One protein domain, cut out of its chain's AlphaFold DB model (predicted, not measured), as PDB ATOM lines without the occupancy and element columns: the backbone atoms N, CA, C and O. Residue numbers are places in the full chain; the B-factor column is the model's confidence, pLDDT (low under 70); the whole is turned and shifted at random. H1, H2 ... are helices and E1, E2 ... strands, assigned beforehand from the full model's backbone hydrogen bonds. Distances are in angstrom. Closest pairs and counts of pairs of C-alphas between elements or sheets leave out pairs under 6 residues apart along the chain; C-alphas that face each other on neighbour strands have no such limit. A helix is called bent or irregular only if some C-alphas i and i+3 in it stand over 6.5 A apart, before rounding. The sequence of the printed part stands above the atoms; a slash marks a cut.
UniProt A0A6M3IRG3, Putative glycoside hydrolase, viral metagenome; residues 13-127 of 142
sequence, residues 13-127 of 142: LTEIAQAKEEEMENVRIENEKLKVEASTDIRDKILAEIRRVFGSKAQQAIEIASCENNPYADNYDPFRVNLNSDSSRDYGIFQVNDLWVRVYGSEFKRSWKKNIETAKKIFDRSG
ATOM      1  N   LEU A  13     133.902 -10.442 295.845       65.00
ATOM      2  CA  LEU A  13     134.483  -9.152 295.456       65.00
ATOM      3  C   LEU A  13     133.610  -8.426 294.427       65.00
ATOM      4  O   LEU A  13     133.468  -7.209 294.516       65.00
ATOM      5  N   THR A  14     132.994  -9.160 293.498       72.19
ATOM      6  CA  THR A  14     132.016  -8.608 292.548       72.19
ATOM      7  C   THR A  14     130.749  -8.111 293.239       72.19
ATOM      8  O   THR A  14     130.322  -7.002 292.950       72.19
ATOM      9  N   GLU A  15     130.210  -8.852 294.208       76.25
ATOM     10  CA  GLU A  15     129.037  -8.422 294.991       76.25
ATOM     11  C   GLU A  15     129.312  -7.125 295.772       76.25
ATOM     12  O   GLU A  15     128.489  -6.213 295.791       76.25
ATOM     13  N   ILE A  16     130.504  -7.002 296.371       80.88
ATOM     14  CA  ILE A  16     130.926  -5.776 297.071       80.88
ATOM     15  C   ILE A  16     131.097  -4.604 296.095       80.88
ATOM     16  O   ILE A  16     130.780  -3.469 296.446       80.88
ATOM     17  N   ALA A  17     131.621  -4.847 294.892       80.56
ATOM     18  CA  ALA A  17     131.784  -3.804 293.881       80.56
ATOM     19  C   ALA A  17     130.428  -3.303 293.356       80.56
ATOM     20  O   ALA A  17     130.230  -2.095 293.277       80.56
ATOM     21  N   GLN A  18     129.491  -4.214 293.083       84.38
ATOM     22  CA  GLN A  18     128.135  -3.877 292.638       84.38
ATOM     23  C   GLN A  18     127.372  -3.083 293.703       84.38
ATOM     24  O   GLN A  18     126.823  -2.030 293.399       84.38
ATOM     25  N   ALA A  19     127.431  -3.510 294.969       84.81
ATOM     26  CA  ALA A  19     126.797  -2.780 296.067       84.81
ATOM     27  C   ALA A  19     127.346  -1.349 296.223       84.81
ATOM     28  O   ALA A  19     126.591  -0.421 296.503       84.81
ATOM     29  N   LYS A  20     128.654  -1.146 296.004       90.50
ATOM     30  CA  LYS A  20     129.267   0.193 296.032       90.50
ATOM     31  C   LYS A  20     128.831   1.070 294.862       90.50
ATOM     32  O   LYS A  20     128.695   2.276 295.034       90.50
ATOM     33  N   GLU A  21     128.656   0.493 293.678       91.06
ATOM     34  CA  GLU A  21     128.173   1.224 292.505       91.06
ATOM     35  C   GLU A  21     126.719   1.674 292.699       91.06
ATOM     36  O   GLU A  21     126.406   2.844 292.478       91.06
ATOM     37  N   GLU A  22     125.866   0.794 293.230       91.25
ATOM     38  CA  GLU A  22     124.488   1.127 293.609       91.25
ATOM     39  C   GLU A  22     124.430   2.205 294.703       91.25
ATOM     40  O   GLU A  22     123.632   3.141 294.615       91.25
ATOM     41  N   GLU A  23     125.294   2.126 295.719       93.56
ATOM     42  CA  GLU A  23     125.393   3.142 296.773       93.56
ATOM     43  C   GLU A  23     125.793   4.513 296.203       93.56
ATOM     44  O   GLU A  23     125.157   5.522 296.510       93.56
ATOM     45  N   MET A  24     126.805   4.560 295.329       90.88
ATOM     46  CA  MET A  24     127.237   5.806 294.687       90.88
ATOM     47  C   MET A  24     126.152   6.415 293.794       90.88
ATOM     48  O   MET A  24     125.976   7.637 293.804       90.88
ATOM     49  N   GLU A  25     125.413   5.596 293.043       94.38
ATOM     50  CA  GLU A  25     124.322   6.086 292.197       94.38
ATOM     51  C   GLU A  25     123.158   6.629 293.041       94.38
ATOM     52  O   GLU A  25     122.643   7.711 292.759       94.38
ATOM     53  N   ASN A  26     122.809   5.964 294.146       93.88
ATOM     54  CA  ASN A  26     121.802   6.471 295.084       93.88
ATOM     55  C   ASN A  26     122.204   7.832 295.678       93.88
ATOM     56  O   ASN A  26     121.390   8.760 295.699       93.88
ATOM     57  N   VAL A  27     123.469   7.986 296.086       93.81
ATOM     58  CA  VAL A  27     124.009   9.265 296.578       93.81
ATOM     59  C   VAL A  27     123.940  10.349 295.501       93.81
ATOM     60  O   VAL A  27     123.630  11.507 295.791       93.81
ATOM     61  N   ARG A  28     124.217  10.010 294.239       94.50
ATOM     62  CA  ARG A  28     124.108  10.962 293.129       94.50
ATOM     63  C   ARG A  28     122.664  11.432 292.935       94.50
ATOM     64  O   ARG A  28     122.443  12.640 292.843       94.50
ATOM     65  N   ILE A  29     121.702  10.511 292.926       93.19
ATOM     66  CA  ILE A  29     120.273  10.823 292.777       93.19
ATOM     67  C   ILE A  29     119.788  11.719 293.923       93.19
ATOM     68  O   ILE A  29     119.075  12.696 293.690       93.19
ATOM     69  N   GLU A  30     120.178  11.422 295.163       93.75
ATOM     70  CA  GLU A  30     119.816  12.238 296.325       93.75
ATOM     71  C   GLU A  30     120.393  13.659 296.224       93.75
ATOM     72  O   GLU A  30     119.674  14.642 296.418       93.75
ATOM     73  N   ASN A  31     121.654  13.789 295.804       91.56
ATOM     74  CA  ASN A  31     122.274  15.091 295.555       91.56
ATOM     75  C   ASN A  31     121.581  15.878 294.431       91.56
ATOM     76  O   ASN A  31     121.473  17.102 294.517       91.56
ATOM     77  N   GLU A  32     121.123  15.213 293.368       89.44
ATOM     78  CA  GLU A  32     120.347  15.854 292.302       89.44
ATOM     79  C   GLU A  32     118.990  16.356 292.824       89.44
ATOM     80  O   GLU A  32     118.632  17.505 292.559       89.44
ATOM     81  N   LYS A  33     118.282  15.568 293.644       89.12
ATOM     82  CA  LYS A  33     117.024  15.995 294.288       89.12
ATOM     83  C   LYS A  33     117.220  17.216 295.184       89.12
ATOM     84  O   LYS A  33     116.512  18.208 295.016       89.12
ATOM     85  N   LEU A  34     118.227  17.192 296.059       85.88
ATOM     86  CA  LEU A  34     118.542  18.316 296.948       85.88
ATOM     87  C   LEU A  34     118.879  19.595 296.166       85.88
ATOM     88  O   LEU A  34     118.483  20.691 296.561       85.88
ATOM     89  N   LYS A  35     119.571  19.473 295.026       80.00
ATOM     90  CA  LYS A  35     119.842  20.611 294.133       80.00
ATOM     91  C   LYS A  35     118.560  21.188 293.532       80.00
ATOM     92  O   LYS A  35     118.434  22.410 293.470       80.00
ATOM     93  N   VAL A  36     117.620  20.345 293.101       76.56
ATOM     94  CA  VAL A  36     116.328  20.789 292.545       76.56
ATOM     95  C   VAL A  36     115.482  21.496 293.606       76.56
ATOM     96  O   VAL A  36     114.948  22.577 293.344       76.56
ATOM     97  N   GLU A  37     115.405  20.946 294.818       75.25
ATOM     98  CA  GLU A  37     114.673  21.552 295.937       75.25
ATOM     99  C   GLU A  37     115.272  22.910 296.335       75.25
ATOM    100  O   GLU A  37     114.557  23.913 296.393       75.25
ATOM    101  N   ALA A  38     116.596  22.982 296.509       71.56
ATOM    102  CA  ALA A  38     117.293  24.233 296.809       71.56
ATOM    103  C   ALA A  38     117.144  25.276 295.684       71.56
ATOM    104  O   ALA A  38     116.999  26.471 295.954       71.56
ATOM    105  N   SER A  39     117.143  24.836 294.421       70.69
ATOM    106  CA  SER A  39     116.904  25.696 293.255       70.69
ATOM    107  C   SER A  39     115.486  26.279 293.244       70.69
ATOM    108  O   SER A  39     115.282  27.444 292.900       70.69
ATOM    109  N   THR A  40     114.496  25.482 293.643       71.12
ATOM    110  CA  THR A  40     113.101  25.929 293.725       71.12
ATOM    111  C   THR A  40     112.939  26.977 294.834       71.12
ATOM    112  O   THR A  40     112.356  28.037 294.605       71.12
ATOM    113  N   ASP A  41     113.567  26.754 295.994       84.44
ATOM    114  CA  ASP A  41     113.576  27.710 297.110       84.44
ATOM    115  C   ASP A  41     114.234  29.056 296.739       84.44
ATOM    116  O   ASP A  41     113.692  30.126 297.041       84.44
ATOM    117  N   ILE A  42     115.378  29.047 296.041       88.62
ATOM    118  CA  ILE A  42     116.036  30.305 295.647       88.62
ATOM    119  C   ILE A  42     115.241  31.065 294.581       88.62
ATOM    120  O   ILE A  42     115.138  32.293 294.658       88.62
ATOM    121  N   ARG A  43     114.628  30.358 293.625       90.44
ATOM    122  CA  ARG A  43     113.769  30.951 292.595       90.44
ATOM    123  C   ARG A  43     112.612  31.719 293.223       90.44
ATOM    124  O   ARG A  43     112.387  32.879 292.876       90.44
ATOM    125  N   ASP A  44     111.910  31.109 294.168       91.12
ATOM    126  CA  ASP A  44     110.757  31.740 294.807       91.12
ATOM    127  C   ASP A  44     111.167  32.955 295.645       91.12
ATOM    128  O   ASP A  44     110.494  33.991 295.603       91.12
ATOM    129  N   LYS A  45     112.328  32.894 296.313       93.75
ATOM    130  CA  LYS A  45     112.924  34.045 297.011       93.75
ATOM    131  C   LYS A  45     113.255  35.196 296.061       93.75
ATOM    132  O   LYS A  45     112.995  36.351 296.399       93.75
ATOM    133  N   ILE A  46     113.794  34.902 294.878       95.25
ATOM    134  CA  ILE A  46     114.078  35.907 293.846       95.25
ATOM    135  C   ILE A  46     112.779  36.534 293.338       95.25
ATOM    136  O   ILE A  46     112.656  37.758 293.322       95.25
ATOM    137  N   LEU A  47     111.781  35.722 292.981       94.50
ATOM    138  CA  LEU A  47     110.493  36.217 292.489       94.50
ATOM    139  C   LEU A  47     109.763  37.065 293.538       94.50
ATOM    140  O   LEU A  47     109.192  38.105 293.205       94.50
ATOM    141  N   ALA A  48     109.783  36.650 294.806       96.12
ATOM    142  CA  ALA A  48     109.229  37.429 295.909       96.12
ATOM    143  C   ALA A  48     109.935  38.786 296.056       96.12
ATOM    144  O   ALA A  48     109.274  39.813 296.217       96.12
ATOM    145  N   GLU A  49     111.262  38.810 295.929       97.62
ATOM    146  CA  GLU A  49     112.040  40.044 296.009       97.62
ATOM    147  C   GLU A  49     111.771  40.980 294.825       97.62
ATOM    148  O   GLU A  49     111.585  42.181 295.029       97.62
ATOM    149  N   ILE A  50     111.666  40.454 293.599       97.06
ATOM    150  CA  ILE A  50     111.283  41.252 292.423       97.06
ATOM    151  C   ILE A  50     109.908  41.890 292.649       97.06
ATOM    152  O   ILE A  50     109.747  43.092 292.435       97.06
ATOM    153  N   ARG A  51     108.930  41.120 293.146       97.69
ATOM    154  CA  ARG A  51     107.592  41.641 293.472       97.69
ATOM    155  C   ARG A  51     107.645  42.750 294.516       97.69
ATOM    156  O   ARG A  51     107.017  43.791 294.328       97.69
ATOM    157  N   ARG A  52     108.435  42.559 295.575       98.25
ATOM    158  CA  ARG A  52     108.632  43.552 296.638       98.25
ATOM    159  C   ARG A  52     109.246  44.850 296.108       98.25
ATOM    160  O   ARG A  52     108.803  45.929 296.485       98.25
ATOM    161  N   VAL A  53     110.270  44.752 295.260       98.25
ATOM    162  CA  VAL A  53     111.050  45.906 294.787       98.25
ATOM    163  C   VAL A  53     110.342  46.669 293.662       98.25
ATOM    164  O   VAL A  53     110.376  47.899 293.642       98.25
ATOM    165  N   PHE A  54     109.698  45.969 292.724       96.44
ATOM    166  CA  PHE A  54     109.091  46.585 291.539       96.44
ATOM    167  C   PHE A  54     107.591  46.881 291.679       96.44
ATOM    168  O   PHE A  54     107.059  47.657 290.883       96.44
ATOM    169  N   GLY A  55     106.899  46.317 292.674       96.88
ATOM    170  CA  GLY A  55     105.490  46.614 292.952       96.88
ATOM    171  C   GLY A  55     104.596  46.395 291.729       96.88
ATOM    172  O   GLY A  55     104.557  45.306 291.162       96.88
ATOM    173  N   SER A  56     103.909  47.445 291.267       96.25
ATOM    174  CA  SER A  56     103.029  47.381 290.086       96.25
ATOM    175  C   SER A  56     103.749  47.016 288.779       96.25
ATOM    176  O   SER A  56     103.102  46.621 287.813       96.25
ATOM    177  N   LYS A  57     105.083  47.117 288.738       94.94
ATOM    178  CA  LYS A  57     105.926  46.740 287.592       94.94
ATOM    179  C   LYS A  57     106.533  45.343 287.715       94.94
ATOM    180  O   LYS A  57     107.308  44.946 286.851       94.94
ATOM    181  N   ALA A  58     106.178  44.587 288.753       95.06
ATOM    182  CA  ALA A  58     106.768  43.284 289.036       95.06
ATOM    183  C   ALA A  58     106.652  42.289 287.879       95.06
ATOM    184  O   ALA A  58     107.619  41.598 287.593       95.06
ATOM    185  N   GLN A  59     105.505  42.234 287.195       92.19
ATOM    186  CA  GLN A  59     105.313  41.295 286.087       92.19
ATOM    187  C   GLN A  59     106.300  41.563 284.940       92.19
ATOM    188  O   GLN A  59     107.012  40.658 284.519       92.19
ATOM    189  N   GLN A  60     106.435  42.828 284.528       91.31
ATOM    190  CA  GLN A  60     107.414  43.237 283.514       91.31
ATOM    191  C   GLN A  60     108.852  42.966 283.980       91.31
ATOM    192  O   GLN A  60     109.686  42.505 283.212       91.31
ATOM    193  N   ALA A  61     109.144  43.208 285.260       92.56
ATOM    194  CA  ALA A  61     110.461  42.957 285.832       92.56
ATOM    195  C   ALA A  61     110.823  41.460 285.847       92.56
ATOM    196  O   ALA A  61     111.978  41.117 285.616       92.56
ATOM    197  N   ILE A  62     109.854  40.573 286.094       92.00
ATOM    198  CA  ILE A  62     110.039  39.115 286.024       92.00
ATOM    199  C   ILE A  62     110.329  38.681 284.583       92.00
ATOM    200  O   ILE A  62     111.204  37.849 284.366       92.00
ATOM    201  N   GLU A  63     109.634  39.256 283.601       88.94
ATOM    202  CA  GLU A  63     109.873  38.970 282.181       88.94
ATOM    203  C   GLU A  63     111.285  39.392 281.755       88.94
ATOM    204  O   GLU A  63     112.004  38.595 281.156       88.94
ATOM    205  N   ILE A  64     111.717  40.598 282.146       90.06
ATOM    206  CA  ILE A  64     113.087  41.075 281.908       90.06
ATOM    207  C   ILE A  64     114.115  40.196 282.625       90.06
ATOM    208  O   ILE A  64     115.078  39.759 282.006       90.06
ATOM    209  N   ALA A  65     113.917  39.887 283.907       91.62
ATOM    210  CA  ALA A  65     114.842  39.033 284.649       91.62
ATOM    211  C   ALA A  65     114.988  37.653 283.991       91.62
ATOM    212  O   ALA A  65     116.103  37.154 283.859       91.62
ATOM    213  N   SER A  66     113.880  37.041 283.567       88.81
ATOM    214  CA  SER A  66     113.883  35.743 282.882       88.81
ATOM    215  C   SER A  66     114.686  35.812 281.580       88.81
ATOM    216  O   SER A  66     115.609  35.029 281.364       88.81
ATOM    217  N   CYS A  67     114.406  36.830 280.767       87.56
ATOM    218  CA  CYS A  67     115.123  37.143 279.537       87.56
ATOM    219  C   CYS A  67     116.647  37.260 279.710       87.56
ATOM    220  O   CYS A  67     117.414  36.650 278.966       87.56
ATOM    221  N   GLU A  68     117.075  38.057 280.687       87.75
ATOM    222  CA  GLU A  68     118.483  38.362 280.941       87.75
ATOM    223  C   GLU A  68     119.214  37.166 281.566       87.75
ATOM    224  O   GLU A  68     120.344  36.827 281.203       87.75
ATOM    225  N   ASN A  69     118.567  36.494 282.519       88.88
ATOM    226  CA  ASN A  69     119.228  35.520 283.370       88.88
ATOM    227  C   ASN A  69     119.151  34.084 282.871       88.88
ATOM    228  O   ASN A  69     120.142  33.373 283.024       88.88
ATOM    229  N   ASN A  70     118.041  33.651 282.273       80.00
ATOM    230  CA  ASN A  70     117.955  32.366 281.585       80.00
ATOM    231  C   ASN A  70     116.648  32.254 280.773       80.00
ATOM    232  O   ASN A  70     115.659  31.729 281.279       80.00
ATOM    233  N   PRO A  71     116.618  32.682 279.501       64.75
ATOM    234  CA  PRO A  71     115.380  32.671 278.720       64.75
ATOM    235  C   PRO A  71     114.878  31.258 278.377       64.75
ATOM    236  O   PRO A  71     113.773  31.117 277.858       64.75
ATOM    237  N   TYR A  72     115.682  30.219 278.631       63.16
ATOM    238  CA  TYR A  72     115.400  28.834 278.246       63.16
ATOM    239  C   TYR A  72     115.328  27.867 279.433       63.16
ATOM    240  O   TYR A  72     115.191  26.664 279.215       63.16
ATOM    241  N   ALA A  73     115.421  28.355 280.672       64.31
ATOM    242  CA  ALA A  73     115.275  27.512 281.850       64.31
ATOM    243  C   ALA A  73     114.401  28.173 282.912       64.31
ATOM    244  O   ALA A  73     114.465  29.377 283.137       64.31
ATOM    245  N   ASP A  74     113.660  27.346 283.644       69.50
ATOM    246  CA  ASP A  74     112.780  27.797 284.724       69.50
ATOM    247  C   ASP A  74     113.529  28.241 285.995       69.50
ATOM    248  O   ASP A  74     112.891  28.637 286.973       69.50
ATOM    249  N   ASN A  75     114.866  28.212 285.989       80.62
ATOM    250  CA  ASN A  75     115.712  28.504 287.142       80.62
ATOM    251  C   ASN A  75     116.560  29.759 286.932       80.62
ATOM    252  O   ASN A  75     117.247  29.907 285.920       80.62
ATOM    253  N   TYR A  76     116.562  30.618 287.952       87.81
ATOM    254  CA  TYR A  76     117.447  31.773 288.032       87.81
ATOM    255  C   TYR A  76     118.814  31.380 288.593       87.81
ATOM    256  O   TYR A  76     118.896  30.783 289.666       87.81
ATOM    257  N   ASP A  77     119.882  31.799 287.921       91.19
ATOM    258  CA  ASP A  77     121.239  31.811 288.459       91.19
ATOM    259  C   ASP A  77     121.526  33.176 289.128       91.19
ATOM    260  O   ASP A  77     121.782  34.175 288.439       91.19
ATOM    261  N   PRO A  78     121.515  33.256 290.475       91.19
ATOM    262  CA  PRO A  78     121.736  34.501 291.213       91.19
ATOM    263  C   PRO A  78     123.121  35.117 291.013       91.19
ATOM    264  O   PRO A  78     123.300  36.300 291.321       91.19
ATOM    265  N   PHE A  79     124.082  34.346 290.508       91.38
ATOM    266  CA  PHE A  79     125.467  34.762 290.338       91.38
ATOM    267  C   PHE A  79     125.927  34.705 288.881       91.38
ATOM    268  O   PHE A  79     127.129  34.785 288.636       91.38
ATOM    269  N   ARG A  80     124.991  34.630 287.922       92.12
ATOM    270  CA  ARG A  80     125.310  34.625 286.490       92.12
ATOM    271  C   ARG A  80     126.203  35.808 286.133       92.12
ATOM    272  O   ARG A  80     125.883  36.952 286.459       92.12
ATOM    273  N   VAL A  81     127.291  35.536 285.420       94.56
ATOM    274  CA  VAL A  81     128.178  36.565 284.871       94.56
ATOM    275  C   VAL A  81     128.289  36.378 283.368       94.56
ATOM    276  O   VAL A  81     128.596  35.279 282.910       94.56
ATOM    277  N   ASN A  82     128.074  37.452 282.616       93.06
ATOM    278  CA  ASN A  82     128.320  37.493 281.179       93.06
ATOM    279  C   ASN A  82     129.472  38.457 280.866       93.06
ATOM    280  O   ASN A  82     129.575  39.519 281.478       93.06
ATOM    281  N   LEU A  83     130.356  38.073 279.941       94.69
ATOM    282  CA  LEU A  83     131.442  38.921 279.448       94.69
ATOM    283  C   LEU A  83     131.041  39.502 278.092       94.69
ATOM    284  O   LEU A  83     130.744  38.753 277.163       94.69
ATOM    285  N   ASN A  84     131.087  40.824 277.981       91.06
ATOM    286  CA  ASN A  84     130.766  41.537 276.752       91.06
ATOM    287  C   ASN A  84     132.005  41.727 275.869       91.06
ATOM    288  O   ASN A  84     133.149  41.598 276.314       91.06
ATOM    289  N   SER A  85     131.779  42.055 274.596       92.25
ATOM    290  CA  SER A  85     132.850  42.276 273.612       92.25
ATOM    291  C   SER A  85     133.751  43.468 273.949       92.25
ATOM    292  O   SER A  85     134.915  43.487 273.558       92.25
ATOM    293  N   ASP A  86     133.245  44.438 274.710       92.38
ATOM    294  CA  ASP A  86     133.985  45.601 275.210       92.38
ATOM    295  C   ASP A  86     134.730  45.327 276.531       92.38
ATOM    296  O   ASP A  86     135.248  46.246 277.160       92.38
ATOM    297  N   SER A  87     134.809  44.059 276.951       94.25
ATOM    298  CA  SER A  87     135.375  43.604 278.230       94.25
ATOM    299  C   SER A  87     134.607  44.031 279.487       94.25
ATOM    300  O   SER A  87     135.045  43.693 280.593       94.25
ATOM    301  N   SER A  88     133.464  44.715 279.355       95.31
ATOM    302  CA  SER A  88     132.543  44.928 280.476       95.31
ATOM    303  C   SER A  88     131.862  43.617 280.870       95.31
ATOM    304  O   SER A  88     131.882  42.624 280.132       95.31
ATOM    305  N   ARG A  89     131.289  43.587 282.074       96.75
ATOM    306  CA  ARG A  89     130.624  42.390 282.598       96.75
ATOM    307  C   ARG A  89     129.247  42.704 283.143       96.75
ATOM    308  O   ARG A  89     129.080  43.670 283.889       96.75
ATOM    309  N   ASP A  90     128.313  41.809 282.861       95.69
ATOM    310  CA  ASP A  90     126.950  41.852 283.374       95.69
ATOM    311  C   ASP A  90     126.766  40.824 284.485       95.69
ATOM    312  O   ASP A  90     127.284  39.708 284.407       95.69
ATOM    313  N   TYR A  91     126.054  41.206 285.546       96.31
ATOM    314  CA  TYR A  91     125.984  40.422 286.778       96.31
ATOM    315  C   TYR A  91     124.551  40.109 287.204       96.31
ATOM    316  O   TYR A  91     123.678  40.979 287.187       96.31
ATOM    317  N   GLY A  92     124.358  38.896 287.716       95.12
ATOM    318  CA  GLY A  92     123.205  38.461 288.496       95.12
ATOM    319  C   GLY A  92     121.890  38.390 287.721       95.12
ATOM    320  O   GLY A  92     121.852  38.164 286.511       95.12
ATOM    321  N   ILE A  93     120.793  38.573 288.454       95.12
ATOM    322  CA  ILE A  93     119.417  38.363 287.982       95.12
ATOM    323  C   ILE A  93     119.036  39.296 286.833       95.12
ATOM    324  O   ILE A  93     118.421  38.862 285.872       95.12
ATOM    325  N   PHE A  94     119.411  40.569 286.909       95.06
ATOM    326  CA  PHE A  94     119.078  41.559 285.882       95.06
ATOM    327  C   PHE A  94     120.242  41.849 284.937       95.06
ATOM    328  O   PHE A  94     120.191  42.857 284.241       95.06
ATOM    329  N   GLN A  95     121.307  41.033 284.961       95.25
ATOM    330  CA  GLN A  95     122.510  41.246 284.145       95.25
ATOM    331  C   GLN A  95     122.972  42.718 284.199       95.25
ATOM    332  O   GLN A  95     123.168  43.393 283.196       95.25
ATOM    333  N   VAL A  96     123.105  43.257 285.417       96.12
ATOM    334  CA  VAL A  96     123.496  44.659 285.613       96.12
ATOM    335  C   VAL A  96     124.963  44.828 285.228       96.12
ATOM    336  O   VAL A  96     125.838  44.212 285.844       96.12
ATOM    337  N   ASN A  97     125.217  45.692 284.248       96.19
ATOM    338  CA  ASN A  97     126.553  45.981 283.741       96.19
ATOM    339  C   ASN A  97     127.443  46.693 284.774       96.19
ATOM    340  O   ASN A  97     126.997  47.583 285.509       96.19
ATOM    341  N   ASP A  98     128.730  46.353 284.821       96.69
ATOM    342  CA  ASP A  98     129.658  46.936 285.784       96.69
ATOM    343  C   ASP A  98     130.073  48.386 285.552       96.69
ATOM    344  O   ASP A  98     130.597  49.017 286.477       96.69
ATOM    345  N   LEU A  99     129.719  48.983 284.419       95.25
ATOM    346  CA  LEU A  99     129.798  50.431 284.235       95.25
ATOM    347  C   LEU A  99     128.922  51.203 285.242       95.25
ATOM    348  O   LEU A  99     129.175  52.382 285.507       95.25
ATOM    349  N   TRP A 100     127.932  50.551 285.865       96.25
ATOM    350  CA  TRP A 100     127.111  51.133 286.933       96.25
ATOM    351  C   TRP A 100     127.796  51.183 288.303       96.25
ATOM    352  O   TRP A 100     127.299  51.872 289.198       96.25
ATOM    353  N   VAL A 101     128.962  50.547 288.477       96.94
ATOM    354  CA  VAL A 101     129.711  50.565 289.749       96.94
ATOM    355  C   VAL A 101     130.027  51.988 290.199       96.94
ATOM    356  O   VAL A 101     129.886  52.303 291.378       96.94
ATOM    357  N   ARG A 102     130.380  52.874 289.262       96.38
ATOM    358  CA  ARG A 102     130.690  54.284 289.560       96.38
ATOM    359  C   ARG A 102     129.507  55.075 290.131       96.38
ATOM    360  O   ARG A 102     129.715  56.148 290.678       96.38
ATOM    361  N   VAL A 103     128.278  54.580 289.963       96.62
ATOM    362  CA  VAL A 103     127.044  55.258 290.394       96.62
ATOM    363  C   VAL A 103     126.439  54.582 291.623       96.62
ATOM    364  O   VAL A 103     125.991  55.268 292.536       96.62
ATOM    365  N   TYR A 104     126.404  53.248 291.647       97.00
ATOM    366  CA  TYR A 104     125.648  52.482 292.645       97.00
ATOM    367  C   TYR A 104     126.512  51.576 293.533       97.00
ATOM    368  O   TYR A 104     125.970  50.847 294.364       97.00
ATOM    369  N   GLY A 105     127.840  51.630 293.392       96.88
ATOM    370  CA  GLY A 105     128.768  50.749 294.102       96.88
ATOM    371  C   GLY A 105     128.799  49.335 293.519       96.88
ATOM    372  O   GLY A 105     128.114  49.027 292.551       96.88
ATOM    373  N   SER A 106     129.626  48.452 294.085       97.19
ATOM    374  CA  SER A 106     129.872  47.107 293.537       97.19
ATOM    375  C   SER A 106     129.094  45.977 294.217       97.19
ATOM    376  O   SER A 106     129.297  44.812 293.875       97.19
ATOM    377  N   GLU A 107     128.230  46.272 295.192       97.25
ATOM    378  CA  GLU A 107     127.532  45.243 295.981       97.25
ATOM    379  C   GLU A 107     126.647  44.328 295.123       97.25
ATOM    380  O   GLU A 107     126.562  43.124 295.374       97.25
ATOM    381  N   PHE A 108     126.045  44.872 294.062       96.94
ATOM    382  CA  PHE A 108     125.192  44.122 293.139       96.94
ATOM    383  C   PHE A 108     125.913  42.986 292.406       96.94
ATOM    384  O   PHE A 108     125.251  42.089 291.886       96.94
ATOM    385  N   LYS A 109     127.254  43.004 292.370       96.69
ATOM    386  CA  LYS A 109     128.064  41.933 291.776       96.69
ATOM    387  C   LYS A 109     128.091  40.663 292.628       96.69
ATOM    388  O   LYS A 109     128.446  39.607 292.122       96.69
ATOM    389  N   ARG A 110     127.798  40.770 293.931       95.31
ATOM    390  CA  ARG A 110     127.942  39.671 294.910       95.31
ATOM    391  C   ARG A 110     126.652  39.334 295.653       95.31
ATOM    392  O   ARG A 110     126.626  38.384 296.425       95.31
ATOM    393  N   SER A 111     125.592  40.112 295.456       96.62
ATOM    394  CA  SER A 111     124.306  39.910 296.116       96.62
ATOM    395  C   SER A 111     123.178  40.061 295.111       96.62
ATOM    396  O   SER A 111     122.958  41.147 294.574       96.62
ATOM    397  N   TRP A 112     122.429  38.981 294.895       96.00
ATOM    398  CA  TRP A 112     121.268  38.978 294.006       96.00
ATOM    399  C   TRP A 112     120.177  39.949 294.484       96.00
ATOM    400  O   TRP A 112     119.529  40.588 293.662       96.00
ATOM    401  N   LYS A 113     120.034  40.169 295.800       97.38
ATOM    402  CA  LYS A 113     119.132  41.204 296.338       97.38
ATOM    403  C   LYS A 113     119.592  42.603 295.940       97.38
ATOM    404  O   LYS A 113     118.814  43.387 295.406       97.38
ATOM    405  N   LYS A 114     120.885  42.900 296.122       98.25
ATOM    406  CA  LYS A 114     121.470  44.184 295.699       98.25
ATOM    407  C   LYS A 114     121.429  44.369 294.187       98.25
ATOM    408  O   LYS A 114     121.312  45.499 293.720       98.25
ATOM    409  N   ASN A 115     121.476  43.277 293.432       98.19
ATOM    410  CA  ASN A 115     121.265  43.273 291.993       98.19
ATOM    411  C   ASN A 115     119.857  43.746 291.615       98.19
ATOM    412  O   ASN A 115     119.732  44.713 290.868       98.19
ATOM    413  N   ILE A 116     118.819  43.160 292.219       98.19
ATOM    414  CA  ILE A 116     117.417  43.559 292.013       98.19
ATOM    415  C   ILE A 116     117.191  45.023 292.437       98.19
ATOM    416  O   ILE A 116     116.591  45.801 291.694       98.19
ATOM    417  N   GLU A 117     117.720  45.440 293.593       98.31
ATOM    418  CA  GLU A 117     117.639  46.837 294.053       98.31
ATOM    419  C   GLU A 117     118.320  47.815 293.082       98.31
ATOM    420  O   GLU A 117     117.818  48.911 292.833       98.31
ATOM    421  N   THR A 118     119.472  47.435 292.526       98.31
ATOM    422  CA  THR A 118     120.214  48.276 291.576       98.31
ATOM    423  C   THR A 118     119.492  48.363 290.235       98.31
ATOM    424  O   THR A 118     119.393  49.456 289.678       98.31
ATOM    425  N   ALA A 119     118.908  47.262 289.759       97.31
ATOM    426  CA  ALA A 119     118.063  47.266 288.569       97.31
ATOM    427  C   ALA A 119     116.878  48.229 288.727       97.31
ATOM    428  O   ALA A 119     116.624  49.046 287.847       97.31
ATOM    429  N   LYS A 120     116.214  48.238 289.890       97.88
ATOM    430  CA  LYS A 120     115.143  49.206 290.171       97.88
ATOM    431  C   LYS A 120     115.623  50.654 290.105       97.88
ATOM    432  O   LYS A 120     114.957  51.477 289.489       97.88
ATOM    433  N   LYS A 121     116.797  50.962 290.667       98.06
ATOM    434  CA  LYS A 121     117.394  52.310 290.585       98.06
ATOM    435  C   LYS A 121     117.693  52.727 289.144       98.06
ATOM    436  O   LYS A 121     117.496  53.887 288.793       98.06
ATOM    437  N   ILE A 122     118.171  51.803 288.309       96.50
ATOM    438  CA  ILE A 122     118.407  52.057 286.881       96.50
ATOM    439  C   ILE A 122     117.077  52.324 286.165       96.50
ATOM    440  O   ILE A 122     116.976  53.332 285.472       96.50
ATOM    441  N   PHE A 123     116.062  51.484 286.392       95.69
ATOM    442  CA  PHE A 123     114.722  51.651 285.821       95.69
ATOM    443  C   PHE A 123     114.072  52.976 286.235       95.69
ATOM    444  O   PHE A 123     113.541  53.694 285.396       95.69
ATOM    445  N   ASP A 124     114.147  53.342 287.515       96.00
ATOM    446  CA  ASP A 124     113.586  54.602 288.016       96.00
ATOM    447  C   ASP A 124     114.290  55.818 287.415       96.00
ATOM    448  O   ASP A 124     113.661  56.842 287.155       96.00
ATOM    449  N   ARG A 125     115.595  55.696 287.156       95.31
ATOM    450  CA  ARG A 125     116.383  56.745 286.513       95.31
ATOM    451  C   ARG A 125     116.074  56.883 285.021       95.31
ATOM    452  O   ARG A 125     116.084  58.003 284.518       95.31
ATOM    453  N   SER A 126     115.860  55.781 284.302       91.56
ATOM    454  CA  SER A 126     115.534  55.801 282.867       91.56
ATOM    455  C   SER A 126     114.053  56.072 282.593       91.56
ATOM    456  O   SER A 126     113.708  56.541 281.509       91.56
ATOM    457  N   GLY A 127     113.177  55.738 283.543       90.81
ATOM    458  CA  GLY A 127     111.722  55.769 283.407       90.81
ATOM    459  C   GLY A 127     111.144  54.666 282.509       90.81
ATOM    460  O   GLY A 127     109.948  54.684 282.224       90.81
TER     461      GLY A 127
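AT A GLANCE: This is residues 13 to 127 of the 142 residues of the protein "Putative glycoside hydrolase" of viral metagenome (UniProt A0A6M3IRG3). A long helical arm, H1a, sticks out with residues 13 to 35 from a compact head, where H1b folds back and H3 packs on H1a, with the antiparallel hairpin E1 and E2 and small H2 beyond. The 115 printed residues, mostly helix, run H1, E1, E2, H2, H3; the whole is loose, radius of gyration of the C-alphas 19.2 A, spanning 69 by 34 by 23 A.

IN THESE COORDINATES: H1, residues 13 to 69, starts at C-alpha 13 (134.483, -9.152, 295.456). Assigned as one helix by its hydrogen bonds, it is bent, C-alphas 53 and 56 being 9.4 A apart: H1a, 13 to 53, is 59.8 A long; H1b, 56 to 69, is 21.2 A and irregular, C-alphas 56 and 59 being 7.6 A apart. E1 is 81 to 83, E2 89 to 91; H2, 98 to 104, is only just irregular, C-alphas 99 and 102 being 6.6 A apart. H3, 112 to 126, 21.0 A, ends at C-alpha 126 (115.534, 55.801, 282.867).

HOW THE PARTS SIT: H1a touches H1b with residues 47 to 52 alone, closest C-alphas Arg 51 and Ala 58, 4.8 A, at a steep tilt of 38 degrees, opposite ways. H1a touches H3 with 46 to 53 alone, closest C-alphas Ile 50 and Ile 116, 6.6 A. In E1 and E2, N 82 and O 90 are within hydrogen-bond range, 3.0 A. Every O i to N i+4 pair is within range in H1a and H3, 9 of 10 in H1b, 1 of 3 in H2, with 2 of 4 i+3 pairs.

THE WHOLE: The farthest C-alphas, Leu 13 and Gly 127, are 69.8 A apart. The printed part has no cut; the link H1 to E1 is long. Residues 13 and 71 to 74 have pLDDT under 70.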